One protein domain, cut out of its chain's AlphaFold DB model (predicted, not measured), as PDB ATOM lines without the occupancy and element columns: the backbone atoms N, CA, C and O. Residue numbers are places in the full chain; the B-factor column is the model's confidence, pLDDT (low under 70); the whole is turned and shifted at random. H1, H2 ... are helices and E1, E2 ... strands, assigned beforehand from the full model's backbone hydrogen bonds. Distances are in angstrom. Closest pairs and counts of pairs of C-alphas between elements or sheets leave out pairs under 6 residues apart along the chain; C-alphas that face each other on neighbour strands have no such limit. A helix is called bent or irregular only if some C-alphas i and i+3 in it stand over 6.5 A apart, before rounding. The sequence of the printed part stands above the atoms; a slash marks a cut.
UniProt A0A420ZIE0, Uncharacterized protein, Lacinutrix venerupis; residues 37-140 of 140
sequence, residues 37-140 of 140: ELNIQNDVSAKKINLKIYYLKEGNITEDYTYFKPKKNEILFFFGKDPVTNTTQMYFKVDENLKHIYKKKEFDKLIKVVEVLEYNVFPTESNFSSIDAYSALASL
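Overview. This is residues 37 to 140 of the 140 residues of an uncharacterized protein of Lacinutrix venerupis (UniProt A0A420ZIE0). A twisted sheet of four strands has H3 and H4 over one face, the short helix H1 over the other, and H2 at the end of the sheet where E3 begins and E4 ends. Two strand hairpins, E1 with E2 and E3 with E4, lie side by side in the sheet, and their loops point to opposite ends of the longest axis. The printed part has 104 residues, with four named helices and four named strands in the order E1 E2 H1 E3 E4 H2 H3 H4. The sheet is mixed, order E1, E2, E3, E4, with E2 and E3 parallel; the class is mixed, helices and strands. The whole is compact, with a radius of gyration of the C-alphas of 13.1 A and spans of 40 by 27 by 23 A.

Along the chain. Find C-alpha 37 at (31.114, -11.535, 53.119); E1, residues 37 to 40, begins there and runs 9.6 A. E2, residues 49 to 56, runs 22.7 A, and H1, residues 62 to 67, runs 8.7 A. Find C-alpha 74 at (24.995, -13.856, 45.060); from there E3 runs 25.4 A to residue 82. E4, residues 87 to 94, runs 23.2 A. H2, residues 96 to 103, runs 10.8 A and is only just irregular: C-alphas 97 and 100 are 6.7 A apart. H3, residues 107 to 121, runs 20.4 A. H4, residues 130 to 138, runs 11.9 A and ends at C-alpha 138, (25.753, -0.826, 35.100).

Arrangement. Look first at the hairpin of E1 and E2, antiparallel, where N 38 and O 51 are 2.9 A apart. E2 and E3 are parallel, with N 54 and O 77 at 2.8 A; E2, H1 and E3 form a strand-helix-strand unit, two parallel neighbour strands with a helix between, and its crossover is right-handed. In the hairpin of E3 and E4, antiparallel, N 78 and O 91 are 2.9 A apart. H1 is on the sheet at a height of 8.7 A; its closest C-alphas to E3 are those of Tyr 65 and Phe 78, 6.5 A. H4 is on the opposite face, over E4 at a height of 8.1 A, with the C-alphas of Tyr 91 and Ala 136 closest, 5.9 A. H3, on the same face as H4, touches it at a steep tilt of 46 degrees, opposite ways, closest at the C-alphas of Val 114 and Ser 130, 6.1 A. H2 only just touches H4, with 3 pairs of C-alphas within 8 A, closest at Tyr 102 and Ala 138, 7.2 A. In H1 and H4 every O i to N i+4 pair is within hydrogen-bond range; H2 has 2 of 4 and H3 9 of 11.

Size, cuts and confidence. Look to Ser 45 and Val 84 for the two C-alphas farthest apart, 41.0 A. The printed part has no cut, and no link is long. Its mean pLDDT is 77.6; residues 37 to 49 and 101 to 110 of the model are under 70.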
ATOM      1  N   GLU A  37      32.513 -11.216  53.403       51.84
ATOM      2  CA  GLU A  37      31.114 -11.535  53.119       51.84
ATOM      3  C   GLU A  37      30.213 -10.536  53.846       51.84
ATOM      4  O   GLU A  37      30.341 -10.326  55.054       51.84
ATOM      5  N   LEU A  38      29.311  -9.900  53.103       54.06
ATOM      6  CA  LEU A  38      28.300  -8.993  53.627       54.06
ATOM      7  C   LEU A  38      26.930  -9.436  53.126       54.06
ATOM      8  O   LEU A  38      26.644  -9.453  51.932       54.06
ATOM      9  N   ASN A  39      26.050  -9.773  54.063       51.16
ATOM     10  CA  ASN A  39      24.661 -10.070  53.742       51.16
ATOM     11  C   ASN A  39      23.875  -8.758  53.685       51.16
ATOM     12  O   ASN A  39      23.625  -8.150  54.725       51.16
ATOM     13  N   ILE A  40      23.454  -8.341  52.488       54.75
ATOM     14  CA  ILE A  40      22.568  -7.185  52.327       54.75
ATOM     15  C   ILE A  40      21.137  -7.680  52.553       54.75
ATOM     16  O   ILE A  40      20.502  -8.270  51.677       54.75
ATOM     17  N   GLN A  41      20.638  -7.491  53.773       47.44
ATOM     18  CA  GLN A  41      19.221  -7.650  54.084       47.44
ATOM     19  C   GLN A  41      18.589  -6.264  54.114       47.44
ATOM     20  O   GLN A  41      18.857  -5.503  55.036       47.44
ATOM     21  N   ASN A  42      17.779  -5.998  53.083       45.53
ATOM     22  CA  ASN A  42      16.763  -4.950  52.912       45.53
ATOM     23  C   ASN A  42      16.937  -4.175  51.590       45.53
ATOM     24  O   ASN A  42      18.044  -3.837  51.185       45.53
ATOM     25  N   ASP A  43      15.796  -3.933  50.937       42.34
ATOM     26  CA  ASP A  43      15.536  -3.019  49.809       42.34
ATOM     27  C   ASP A  43      15.799  -3.410  48.351       42.34
ATOM     28  O   ASP A  43      15.482  -2.632  47.449       42.34
ATOM     29  N   VAL A  44      16.217  -4.635  48.058       44.19
ATOM     30  CA  VAL A  44      16.028  -5.187  46.708       44.19
ATOM     31  C   VAL A  44      14.940  -6.238  46.835       44.19
ATOM     32  O   VAL A  44      15.028  -7.090  47.710       44.19
ATOM     33  N   SER A  45      13.892  -6.183  46.010       42.25
ATOM     34  CA  SER A  45      12.693  -7.045  46.069       42.25
ATOM     35  C   SER A  45      12.954  -8.553  45.858       42.25
ATOM     36  O   SER A  45      12.052  -9.303  45.488       42.25
ATOM     37  N   ALA A  46      14.191  -9.004  46.037       44.50
ATOM     38  CA  ALA A  46      14.648 -10.368  45.926       44.50
ATOM     39  C   ALA A  46      14.953 -10.940  47.318       44.50
ATOM     40  O   ALA A  46      15.485 -10.267  48.199       44.50
ATOM     41  N   LYS A  47      14.640 -12.228  47.494       52.69
ATOM     42  CA  LYS A  47      15.161 -13.083  48.574       52.69
ATOM     43  C   LYS A  47      16.631 -12.736  48.860       52.69
ATOM     44  O   LYS A  47      17.396 -12.698  47.904       52.69
ATOM     45  N   LYS A  48      16.985 -12.534  50.141       63.44
ATOM     46  CA  LYS A  48      18.338 -12.269  50.693       63.44
ATOM     47  C   LYS A  48      19.461 -12.338  49.645       63.44
ATOM     48  O   LYS A  48      19.822 -13.435  49.218       63.44
ATOM     49  N   ILE A  49      19.989 -11.178  49.256       69.62
ATOM     50  CA  ILE A  49      21.125 -11.078  48.338       69.62
ATOM     51  C   ILE A  49      22.416 -11.158  49.158       69.62
ATOM     52  O   ILE A  49      22.595 -10.406  50.118       69.62
ATOM     53  N   ASN A  50      23.310 -12.071  48.785       77.38
ATOM     54  CA  ASN A  50      24.636 -12.177  49.391       77.38
ATOM     55  C   ASN A  50      25.642 -11.357  48.575       77.38
ATOM     56  O   ASN A  50      25.801 -11.618  47.384       77.38
ATOM     57  N   LEU A  51      26.323 -10.388  49.189       80.19
ATOM     58  CA  LEU A  51      27.412  -9.646  48.559       80.19
ATOM     59  C   LEU A  51      28.745 -10.185  49.080       80.19
ATOM     60  O   LEU A  51      29.076 -10.062  50.259       80.19
ATOM     61  N   LYS A  52      29.537 -10.759  48.183       83.38
ATOM     62  CA  LYS A  52      30.863 -11.284  48.491       83.38
ATOM     63  C   LYS A  52      31.928 -10.436  47.824       83.38
ATOM     64  O   LYS A  52      31.884 -10.209  46.616       83.38
ATOM     65  N   ILE A  53      32.889  -9.981  48.618       81.62
ATOM     66  CA  ILE A  53      33.862  -8.983  48.191       81.62
ATOM     67  C   ILE A  53      35.251  -9.596  48.185       81.62
ATOM     68  O   ILE A  53      35.753 -10.026  49.224       81.62
ATOM     69  N   TYR A  54      35.871  -9.604  47.013       84.50
ATOM     70  CA  TYR A  54      37.260  -9.974  46.804       84.50
ATOM     71  C   TYR A  54      38.070  -8.696  46.644       84.50
ATOM     72  O   TYR A  54      37.914  -7.976  45.660       84.50
ATOM     73  N   TYR A  55      38.915  -8.410  47.633       83.88
ATOM     74  CA  TYR A  55      39.764  -7.228  47.635       83.88
ATOM     75  C   TYR A  55      41.236  -7.623  47.612       83.88
ATOM     76  O   TYR A  55      41.692  -8.386  48.467       83.88
ATOM     77  N   LEU A  56      41.976  -7.070  46.654       83.12
ATOM     78  CA  LEU A  56      43.411  -7.245  46.523       83.12
ATOM     79  C   LEU A  56      44.105  -5.881  46.490       83.12
ATOM     80  O   LEU A  56      44.170  -5.227  45.454       83.12
ATOM     81  N   LYS A  57      44.663  -5.475  47.637       75.88
ATOM     82  CA  LYS A  57      45.358  -4.184  47.790       75.88
ATOM     83  C   LYS A  57      46.478  -3.983  46.763       75.88
ATOM     84  O   LYS A  57      46.643  -2.888  46.240       75.88
ATOM     85  N   GLU A  58      47.229  -5.047  46.482       77.88
ATOM     86  CA  GLU A  58      48.322  -5.051  45.510       77.88
ATOM     87  C   GLU A  58      48.304  -6.349  44.694       77.88
ATOM     88  O   GLU A  58      48.591  -7.453  45.198       77.88
ATOM     89  N   GLY A  59      47.964  -6.201  43.416       79.12
ATOM     90  CA  GLY A  59      47.990  -7.254  42.411       79.12
ATOM     91  C   GLY A  59      46.799  -7.198  41.458       79.12
ATOM     92  O   GLY A  59      45.858  -6.429  41.634       79.12
ATOM     93  N   ASN A  60      46.858  -8.052  40.442       82.75
ATOM     94  CA  ASN A  60      45.845  -8.141  39.404       82.75
ATOM     95  C   ASN A  60      44.700  -9.076  39.837       82.75
ATOM     96  O   ASN A  60      44.936 -10.256  40.089       82.75
ATOM     97  N   ILE A  61      43.473  -8.552  39.914       87.38
ATOM     98  CA  ILE A  61      42.265  -9.286  40.343       87.38
ATOM     99  C   ILE A  61      41.525  -9.947  39.157       87.38
ATOM    100  O   ILE A  61      40.512 -10.623  39.338       87.38
ATOM    101  N   THR A  62      42.004  -9.765  37.921       87.75
ATOM    102  CA  THR A  62      41.340 -10.246  36.689       87.75
ATOM    103  C   THR A  62      41.301 -11.774  36.604       87.75
ATOM    104  O   THR A  62      40.311 -12.348  36.136       87.75
ATOM    105  N   GLU A  63      42.352 -12.453  37.072       85.62
ATOM    106  CA  GLU A  63      42.392 -13.921  37.141       85.62
ATOM    107  C   GLU A  63      41.282 -14.450  38.063       85.62
ATOM    108  O   GLU A  63      40.516 -15.335  37.675       85.62
ATOM    109  N   ASP A  64      41.139 -13.848  39.246       84.06
ATOM    110  CA  ASP A  64      40.107 -14.199  40.223       84.06
ATOM    111  C   ASP A  64      38.711 -13.906  39.681       84.06
ATOM    112  O   ASP A  64      37.825 -14.766  39.744       84.06
ATOM    113  N   TYR A  65      38.529 -12.728  39.070       88.69
ATOM    114  CA  TYR A  65      37.295 -12.393  38.373       88.69
ATOM    115  C   TYR A  65      36.948 -13.483  37.367       88.69
ATOM    116  O   TYR A  65      35.815 -13.941  37.372       88.69
ATOM    117  N   THR A  66      37.889 -13.966  36.558       89.00
ATOM    118  CA  THR A  66      37.623 -15.001  35.546       89.00
ATOM    119  C   THR A  66      37.253 -16.348  36.177       89.00
ATOM    120  O   THR A  66      36.297 -16.990  35.728       89.00
ATOM    121  N   TYR A  67      37.948 -16.748  37.244       87.56
ATOM    122  CA  TYR A  67      37.807 -18.052  37.892       87.56
ATOM    123  C   TYR A  67      36.507 -18.210  38.696       87.56
ATOM    124  O   TYR A  67      35.798 -19.213  38.555       87.56
ATOM    125  N   PHE A  68      36.165 -17.235  39.539       86.00
ATOM    126  CA  PHE A  68      35.034 -17.366  40.456       86.00
ATOM    127  C   PHE A  68      33.686 -17.189  39.743       86.00
ATOM    128  O   PHE A  68      33.524 -16.390  38.814       86.00
ATOM    129  N   LYS A  69      32.682 -17.945  40.198       90.12
ATOM    130  CA  LYS A  69      31.303 -17.886  39.698       90.12
ATOM    131  C   LYS A  69      30.345 -17.596  40.857       90.12
ATOM    132  O   LYS A  69      30.529 -18.187  41.922       90.12
ATOM    133  N   PRO A  70      29.353 -16.710  40.667       88.00
ATOM    134  CA  PRO A  70      28.372 -16.403  41.700       88.00
ATOM    135  C   PRO A  70      27.513 -17.632  42.001       88.00
ATOM    136  O   PRO A  70      27.142 -18.386  41.096       88.00
ATOM    137  N   LYS A  71      27.188 -17.834  43.277       87.00
ATOM    138  CA  LYS A  71      26.142 -18.765  43.714       87.00
ATOM    139  C   LYS A  71      24.757 -18.135  43.534       87.00
ATOM    140  O   LYS A  71      24.615 -16.976  43.157       87.00
ATOM    141  N   LYS A  72      23.713 -18.906  43.842       83.94
ATOM    142  CA  LYS A  72      22.324 -18.434  43.790       83.94
ATOM    143  C   LYS A  72      22.125 -17.193  44.671       83.94
ATOM    144  O   LYS A  72      22.467 -17.235  45.851       83.94
ATOM    145  N   ASN A  73      21.511 -16.147  44.115       77.38
ATOM    146  CA  ASN A  73      21.285 -14.849  44.767       77.38
ATOM    147  C   ASN A  73      22.568 -14.174  45.296       77.38
ATOM    148  O   ASN A  73      22.523 -13.446  46.290       77.38
ATOM    149  N   GLU A  74      23.709 -14.417  44.655       82.19
ATOM    150  CA  GLU A  74      24.995 -13.856  45.060       82.19
ATOM    151  C   GLU A  74      25.498 -12.816  44.054       82.19
ATOM    152  O   GLU A  74      25.361 -12.965  42.834       82.19
ATOM    153  N   ILE A  75      26.107 -11.766  44.594       84.25
ATOM    154  CA  ILE A  75      26.857 -10.748  43.871       84.25
ATOM    155  C   ILE A  75      28.303 -10.874  44.316       84.25
ATOM    156  O   ILE A  75      28.605 -10.798  45.506       84.25
ATOM    157  N   LEU A  76      29.199 -11.069  43.360       88.81
ATOM    158  CA  LEU A  76      30.633 -11.029  43.585       88.81
ATOM    159  C   LEU A  76      31.144  -9.668  43.130       88.81
ATOM    160  O   LEU A  76      30.987  -9.315  41.960       88.81
ATOM    161  N   PHE A  77      31.762  -8.933  44.043       89.00
ATOM    162  CA  PHE A  77      32.495  -7.713  43.736       89.00
ATOM    163  C   PHE A  77      33.994  -7.989  43.829       89.00
ATOM    164  O   PHE A  77      34.463  -8.548  44.821       89.00
ATOM    165  N   PHE A  78      34.733  -7.606  42.796       90.06
ATOM    166  CA  PHE A  78      36.181  -7.744  42.714       90.06
ATOM    167  C   PHE A  78      36.789  -6.361  42.622       90.06
ATOM    168  O   PHE A  78      36.428  -5.593  41.732       90.06
ATOM    169  N   PHE A  79      37.721  -6.066  43.517       88.06
ATOM    170  CA  PHE A  79      38.440  -4.807  43.530       88.06
ATOM    171  C   PHE A  79      39.918  -5.057  43.780       88.06
ATOM    172  O   PHE A  79      40.296  -5.760  44.719       88.06
ATOM    173  N   GLY A  80      40.765  -4.477  42.944       87.44
ATOM    174  CA  GLY A  80      42.198  -4.502  43.163       87.44
ATOM    175  C   GLY A  80      42.920  -3.377  42.454       87.44
ATOM    176  O   GLY A  80      42.349  -2.677  41.617       87.44
ATOM    177  N   LYS A  81      44.191  -3.209  42.808       84.88
ATOM    178  CA  LYS A  81      45.093  -2.266  42.159       84.88
ATOM    179  C   LYS A  81      46.280  -3.028  41.604       84.88
ATOM    180  O   LYS A  81      47.038  -3.638  42.361       84.88
ATOM    181  N   ASP A  82      46.440  -2.977  40.288       84.06
ATOM    182  CA  ASP A  82      47.596  -3.565  39.631       84.06
ATOM    183  C   ASP A  82      48.785  -2.599  39.783       84.06
ATOM    184  O   ASP A  82      48.752  -1.496  39.228       84.06
ATOM    185  N   PRO A  83      49.831  -2.957  40.553       79.75
ATOM    186  CA  PRO A  83      50.972  -2.076  40.766       79.75
ATOM    187  C   PRO A  83      51.825  -1.911  39.502       79.75
ATOM    188  O   PRO A  83      52.573  -0.942  39.410       79.75
ATOM    189  N   VAL A  84      51.727  -2.831  38.534       83.12
ATOM    190  CA  VAL A  84      52.527  -2.807  37.301       83.12
ATOM    191  C   VAL A  84      51.991  -1.753  36.338       83.12
ATOM    192  O   VAL A  84      52.757  -0.977  35.775       83.12
ATOM    193  N   THR A  85      50.673  -1.708  36.160       83.94
ATOM    194  CA  THR A  85      50.006  -0.746  35.270       83.94
ATOM    195  C   THR A  85      49.512   0.498  36.003       83.94
ATOM    196  O   THR A  85      49.067   1.445  35.360       83.94
ATOM    197  N   ASN A  86      49.581   0.503  37.338       83.38
ATOM    198  CA  ASN A  86      48.983   1.509  38.218       83.38
ATOM    199  C   ASN A  86      47.492   1.747  37.910       83.38
ATOM    200  O   ASN A  86      46.998   2.871  38.000       83.38
ATOM    201  N   THR A  87      46.774   0.687  37.527       86.12
ATOM    202  CA  THR A  87      45.344   0.756  37.216       86.12
ATOM    203  C   THR A  87      44.507   0.112  38.307       86.12
ATOM    204  O   THR A  87      44.840  -0.941  38.858       86.12
ATOM    205  N   THR A  88      43.380   0.753  38.598       89.19
ATOM    206  CA  THR A  88      42.329   0.184  39.432       89.19
ATOM    207  C   THR A  88      41.478  -0.768  38.600       89.19
ATOM    208  O   THR A  88      41.090  -0.458  37.474       89.19
ATOM    209  N   GLN A  89      41.184  -1.933  39.159       90.06
ATOM    210  CA  GLN A  89      40.376  -2.977  38.546       90.06
ATOM    211  C   GLN A  89      39.133  -3.189  39.404       90.06
ATOM    212  O   GLN A  89      39.249  -3.545  40.576       90.06
ATOM    213  N   MET A  90      37.954  -2.964  38.823       91.81
ATOM    214  CA  MET A  90      36.662  -3.193  39.469       91.81
ATOM    215  C   MET A  90      35.775  -4.031  38.564       91.81
ATOM    216  O   MET A  90      35.503  -3.647  37.427       91.81
ATOM    217  N   TYR A  91      35.303  -5.163  39.076       91.56
ATOM    218  CA  TYR A  91      34.435  -6.065  38.329       91.56
ATOM    219  C   TYR A  91      33.280  -6.554  39.188       91.56
ATOM    220  O   TYR A  91      33.427  -6.778  40.392       91.56
ATOM    221  N   PHE A  92      32.146  -6.803  38.541       90.62
ATOM    222  CA  PHE A  92      31.010  -7.472  39.154       90.62
ATOM    223  C   PHE A  92      30.702  -8.784  38.436       90.62
ATOM    224  O   PHE A  92      30.811  -8.892  37.217       90.62
ATOM    225  N   LYS A  93      30.267  -9.785  39.199       90.44
ATOM    226  CA  LYS A  93      29.530 -10.941  38.680       90.44
ATOM    227  C   LYS A  93      28.271 -11.121  39.499       90.44
ATOM    228  O   LYS A  93      28.316 -11.059  40.721       90.44
ATOM    229  N   VAL A  94      27.161 -11.395  38.834       87.94
ATOM    230  CA  VAL A  94      25.871 -11.615  39.491       87.94
ATOM    231  C   VAL A  94      25.286 -12.945  39.047       87.94
ATOM    232  O   VAL A  94      25.490 -13.367  37.905       87.94
ATOM    233  N   ASP A  95      24.565 -13.602  39.952       86.44
ATOM    234  CA  ASP A  95      23.739 -14.761  39.614       86.44
ATOM    235  C   ASP A  95      22.805 -14.444  38.433       86.44
ATOM    236  O   ASP A  95      22.286 -13.329  38.317       86.44
ATOM    237  N   GLU A  96      22.531 -15.428  37.575       83.69
ATOM    238  CA  GLU A  96      21.618 -15.269  36.430       83.69
ATOM    239  C   GLU A  96      20.230 -14.797  36.891       83.69
ATOM    240  O   GLU A  96      19.606 -13.937  36.263       83.69
ATOM    241  N   ASN A  97      19.782 -15.283  38.054       77.88
ATOM    242  CA  ASN A  97      18.515 -14.865  38.650       77.88
ATOM    243  C   ASN A  97      18.534 -13.419  39.153       77.88
ATOM    244  O   ASN A  97      17.472 -12.885  39.421       77.88
ATOM    245  N   LEU A  98      19.689 -12.772  39.299       75.62
ATOM    246  CA  LEU A  98      19.782 -11.359  39.672       75.62
ATOM    247  C   LEU A  98      20.033 -10.455  38.459       75.62
ATOM    248  O   LEU A  98      19.699  -9.272  38.511       75.62
ATOM    249  N   LYS A  99      20.538 -10.994  37.338       77.38
ATOM    250  CA  LYS A  99      20.797 -10.208  36.118       77.38
ATOM    251  C   LYS A  99      19.592  -9.407  35.656       77.38
ATOM    252  O   LYS A  99      19.747  -8.268  35.248       77.38
ATOM    253  N   HIS A 100      18.386  -9.967  35.726       72.62
ATOM    254  CA  HIS A 100      17.182  -9.264  35.275       72.62
ATOM    255  C   HIS A 100      16.838  -8.030  36.129       72.62
ATOM    256  O   HIS A 100      16.196  -7.110  35.629       72.62
ATOM    257  N   ILE A 101      17.269  -8.000  37.393       69.06
ATOM    258  CA  ILE A 101      17.081  -6.864  38.304       69.06
ATOM    259  C   ILE A 101      18.043  -5.738  37.917       69.06
ATOM    260  O   ILE A 101      17.643  -4.580  37.837       69.06
ATOM    261  N   TYR A 102      19.289  -6.092  37.601       66.06
ATOM    262  CA  TYR A 102      20.341  -5.134  37.261       66.06
ATOM    263  C   TYR A 102      20.289  -4.657  35.798       66.06
ATOM    264  O   TYR A 102      20.554  -3.489  35.526       66.06
ATOM    265  N   LYS A 103      19.798  -5.490  34.869       65.38
ATOM    266  CA  LYS A 103      19.559  -5.121  33.459       65.38
ATOM    267  C   LYS A 103      18.498  -4.043  33.270       65.38
ATOM    268  O   LYS A 103      18.545  -3.317  32.282       65.38
ATOM    269  N   LYS A 104      17.542  -3.921  34.200       61.03
ATOM    270  CA  LYS A 104      16.530  -2.854  34.155       61.03
ATOM    271  C   LYS A 104      17.108  -1.467  34.449       61.03
ATOM    272  O   LYS A 104      16.381  -0.493  34.295       61.03
ATOM    273  N   LYS A 105      18.392  -1.372  34.835       62.47
ATOM    274  CA  LYS A 105      19.083  -0.121  35.187       62.47
ATOM    275  C   LYS A 105      18.283   0.739  36.169       62.47
ATOM    276  O   LYS A 105      18.285   1.961  36.071       62.47
ATOM    277  N   GLU A 106      17.580   0.105  37.109       64.69
ATOM    278  CA  GLU A 106      16.904   0.834  38.179       64.69
ATOM    279  C   GLU A 106      17.982   1.448  39.078       64.69
ATOM    280  O   GLU A 106      18.567   0.768  39.925       64.69
ATOM    281  N   PHE A 107      18.280   2.723  38.820       62.59
ATOM    282  CA  PHE A 107      19.353   3.488  39.450       62.59
ATOM    283  C   PHE A 107      19.326   3.343  40.975       62.59
ATOM    284  O   PHE A 107      20.333   2.971  41.571       62.59
ATOM    285  N   ASP A 108      18.146   3.490  41.580       67.38
ATOM    286  CA  ASP A 108      17.943   3.420  43.032       67.38
ATOM    287  C   ASP A 108      18.321   2.063  43.647       67.38
ATOM    288  O   ASP A 108      18.664   1.980  44.825       67.38
ATOM    289  N   LYS A 109      18.277   0.972  42.871       68.00
ATOM    290  CA  LYS A 109      18.694  -0.363  43.335       68.00
ATOM    291  C   LYS A 109      20.182  -0.606  43.121       68.00
ATOM    292  O   LYS A 109      20.813  -1.296  43.920       68.00
ATOM    293  N   LEU A 110      20.731  -0.061  42.040       68.38
ATOM    294  CA  LEU A 110      22.151  -0.145  41.711       68.38
ATOM    295  C   LEU A 110      22.991   0.673  42.694       68.38
ATOM    296  O   LEU A 110      23.991   0.175  43.211       68.38
ATOM    297  N   ILE A 111      22.552   1.897  42.994       75.31
ATOM    298  CA  ILE A 111      23.292   2.822  43.849       75.31
ATOM    299  C   ILE A 111      23.398   2.306  45.285       75.31
ATOM    300  O   ILE A 111      24.473   2.383  45.860       75.31
ATOM    301  N   LYS A 112      22.365   1.634  45.815       77.31
ATOM    302  CA  LYS A 112      22.408   1.021  47.156       77.31
ATOM    303  C   LYS A 112      23.538   0.001  47.321       77.31
ATOM    304  O   LYS A 112      24.142  -0.085  48.384       77.31
ATOM    305  N   VAL A 113      23.847  -0.778  46.278       76.12
ATOM    306  CA  VAL A 113      24.978  -1.725  46.319       76.12
ATOM    307  C   VAL A 113      26.303  -0.964  46.383       76.12
ATOM    308  O   VAL A 113      27.190  -1.343  47.145       76.12
ATOM    309  N   VAL A 114      26.425   0.119  45.616       81.25
ATOM    310  CA  VAL A 114      27.621   0.970  45.584       81.25
ATOM    311  C   VAL A 114      27.809   1.718  46.906       81.25
ATOM    312  O   VAL A 114      28.910   1.707  47.445       81.25
ATOM    313  N   GLU A 115      26.746   2.273  47.486       78.44
ATOM    314  CA  GLU A 115      26.772   2.934  48.798       78.44
ATOM    315  C   GLU A 115      27.230   1.977  49.902       78.44
ATOM    316  O   GLU A 115      28.048   2.339  50.748       78.44
ATOM    317  N   VAL A 116      26.761   0.722  49.883       77.06
ATOM    318  CA  VAL A 116      27.240  -0.294  50.830       77.06
ATOM    319  C   VAL A 116      28.745  -0.519  50.672       77.06
ATOM    320  O   VAL A 116      29.436  -0.648  51.682       77.06
ATOM    321  N   LEU A 117      29.266  -0.557  49.444       79.19
ATOM    322  CA  LEU A 117      30.702  -0.708  49.200       79.19
ATOM    323  C   LEU A 117      31.495   0.505  49.700       79.19
ATOM    324  O   LEU A 117      32.463   0.323  50.435       79.19
ATOM    325  N   GLU A 118      31.065   1.717  49.360       79.38
ATOM    326  CA  GLU A 118      31.733   2.963  49.748       79.38
ATOM    327  C   GLU A 118      31.772   3.129  51.269       79.38
ATOM    328  O   GLU A 118      32.845   3.217  51.862       79.38
ATOM    329  N   TYR A 119      30.611   3.094  51.924       76.25
ATOM    330  CA  TYR A 119      30.510   3.476  53.330       76.25
ATOM    331  C   TYR A 119      30.825   2.334  54.305       76.25
ATOM    332  O   TYR A 119      31.328   2.594  55.397       76.25
ATOM    333  N   ASN A 120      30.576   1.067  53.940       74.31
ATOM    334  CA  ASN A 120      30.747  -0.064  54.873       74.31
ATOM    335  C   ASN A 120      31.996  -0.918  54.606       74.31
ATOM    336  O   ASN A 120      32.425  -1.693  55.473       74.31
ATOM    337  N   VAL A 121      32.568  -0.843  53.402       75.00
ATOM    338  CA  VAL A 121      33.667  -1.731  52.986       75.00
ATOM    339  C   VAL A 121      34.943  -0.960  52.743       75.00
ATOM    340  O   VAL A 121      35.986  -1.363  53.255       75.00
ATOM    341  N   PHE A 122      34.840   0.150  52.022       81.12
ATOM    342  CA  PHE A 122      35.964   0.955  51.568       81.12
ATOM    343  C   PHE A 122      35.918   2.416  52.065       81.12
ATOM    344  O   PHE A 122      36.335   3.298  51.320       81.12
ATOM    345  N   PRO A 123      35.514   2.709  53.324       74.19
ATOM    346  CA  PRO A 123      35.296   4.090  53.776       74.19
ATOM    347  C   PRO A 123      36.570   4.942  53.800       74.19
ATOM    348  O   PRO A 123      36.510   6.165  53.804       74.19
ATOM    349  N   THR A 124      37.734   4.296  53.859       77.88
ATOM    350  CA  THR A 124      39.046   4.950  53.950       77.88
ATOM    351  C   THR A 124      39.963   4.576  52.789       77.88
ATOM    352  O   THR A 124      41.155   4.872  52.831       77.88
ATOM    353  N   GLU A 125      39.458   3.861  51.784       80.44
ATOM    354  CA  GLU A 125      40.279   3.354  50.689       80.44
ATOM    355  C   GLU A 125      40.290   4.363  49.539       80.44
ATOM    356  O   GLU A 125      39.366   4.432  48.736       80.44
ATOM    357  N   SER A 126      41.363   5.147  49.445       79.56
ATOM    358  CA  SER A 126      41.467   6.273  48.508       79.56
ATOM    359  C   SER A 126      41.433   5.875  47.031       79.56
ATOM    360  O   SER A 126      41.227   6.722  46.170       79.56
ATOM    361  N   ASN A 127      41.707   4.605  46.723       83.12
ATOM    362  CA  ASN A 127      41.691   4.087  45.354       83.12
ATOM    363  C   ASN A 127      40.307   3.558  44.946       83.12
ATOM    364  O   ASN A 127      40.127   3.162  43.792       83.12
ATOM    365  N   PHE A 128      39.356   3.496  45.883       86.00
ATOM    366  CA  PHE A 128      37.987   3.109  45.588       86.00
ATOM    367  C   PHE A 128      37.223   4.306  45.012       86.00
ATOM    368  O   PHE A 128      37.273   5.411  45.545       86.00
ATOM    369  N   SER A 129      36.509   4.076  43.914       88.75
ATOM    370  CA  SER A 129      35.725   5.079  43.198       88.75
ATOM    371  C   SER A 129      34.312   4.547  43.023       88.75
ATOM    372  O   SER A 129      34.083   3.578  42.296       88.75
ATOM    373  N   SER A 130      33.349   5.185  43.685       85.94
ATOM    374  CA  SER A 130      31.931   4.819  43.587       85.94
ATOM    375  C   SER A 130      31.388   4.985  42.169       85.94
ATOM    376  O   SER A 130      30.518   4.226  41.746       85.94
ATOM    377  N   ILE A 131      31.940   5.928  41.401       86.31
ATOM    378  CA  ILE A 131      31.587   6.151  39.993       86.31
ATOM    379  C   ILE A 131      32.047   4.967  39.134       86.31
ATOM    380  O   ILE A 131      31.277   4.474  38.303       86.31
ATOM    381  N   ASP A 132      33.265   4.473  39.357       88.81
ATOM    382  CA  ASP A 132      33.800   3.323  38.620       88.81
ATOM    383  C   ASP A 132      33.080   2.033  39.021       88.81
ATOM    384  O   ASP A 132      32.721   1.227  38.160       88.81
ATOM    385  N   ALA A 133      32.769   1.872  40.311       87.50
ATOM    386  CA  ALA A 133      31.972   0.755  40.809       87.50
ATOM    387  C   ALA A 133      30.554   0.757  40.210       87.50
ATOM    388  O   ALA A 133      30.079  -0.280  39.741       87.50
ATOM    389  N   TYR A 134      29.892   1.916  40.159       86.44
ATOM    390  CA  TYR A 134      28.590   2.055  39.508       86.44
ATOM    391  C   TYR A 134      28.673   1.727  38.014       86.44
ATOM    392  O   TYR A 134      27.844   0.975  37.504       86.44
ATOM    393  N   SER A 135      29.689   2.240  37.320       86.69
ATOM    394  CA  SER A 135      29.889   1.996  35.888       86.69
ATOM    395  C   SER A 135      30.115   0.511  35.594       86.69
ATOM    396  O   SER A 135      29.504  -0.037  34.675       86.69
ATOM    397  N   ALA A 136      30.920  -0.167  36.416       86.44
ATOM    398  CA  ALA A 136      31.140  -1.605  36.322       86.44
ATOM    399  C   ALA A 136      29.838  -2.392  36.555       86.44
ATOM    400  O   ALA A 136      29.524  -3.304  35.790       86.44
ATOM    401  N   LEU A 137      29.037  -2.011  37.553       84.81
ATOM    402  CA  LEU A 137      27.757  -2.660  37.847       84.81
ATOM    403  C   LEU A 137      26.704  -2.411  36.750       84.81
ATOM    404  O   LEU A 137      25.954  -3.318  36.395       84.81
ATOM    405  N   ALA A 138      26.666  -1.206  36.178       81.56
ATOM    406  CA  ALA A 138      25.753  -0.826  35.100       81.56
ATOM    407  C   ALA A 138      26.102  -1.462  33.739       81.56
ATOM    408  O   ALA A 138      25.287  -1.405  32.813       81.56
ATOM    409  N   SER A 139      27.302  -2.041  33.615       82.38
ATOM    410  CA  SER A 139      27.795  -2.718  32.408       82.38
ATOM    411  C   SER A 139      27.462  -4.220  32.325       82.38
ATOM    412  O   SER A 139      27.782  -4.849  31.316       82.38
ATOM    413  N   LEU A 140      26.823  -4.786  33.360       78.69
ATOM    414  CA  LEU A 140      26.376  -6.192  33.434       78.69
ATOM    415  C   LEU A 140      25.200  -6.528  32.500       78.69
ATOM    416  O   LEU A 140      25.147  -7.689  32.020       78.69
TER     417      LEU A 140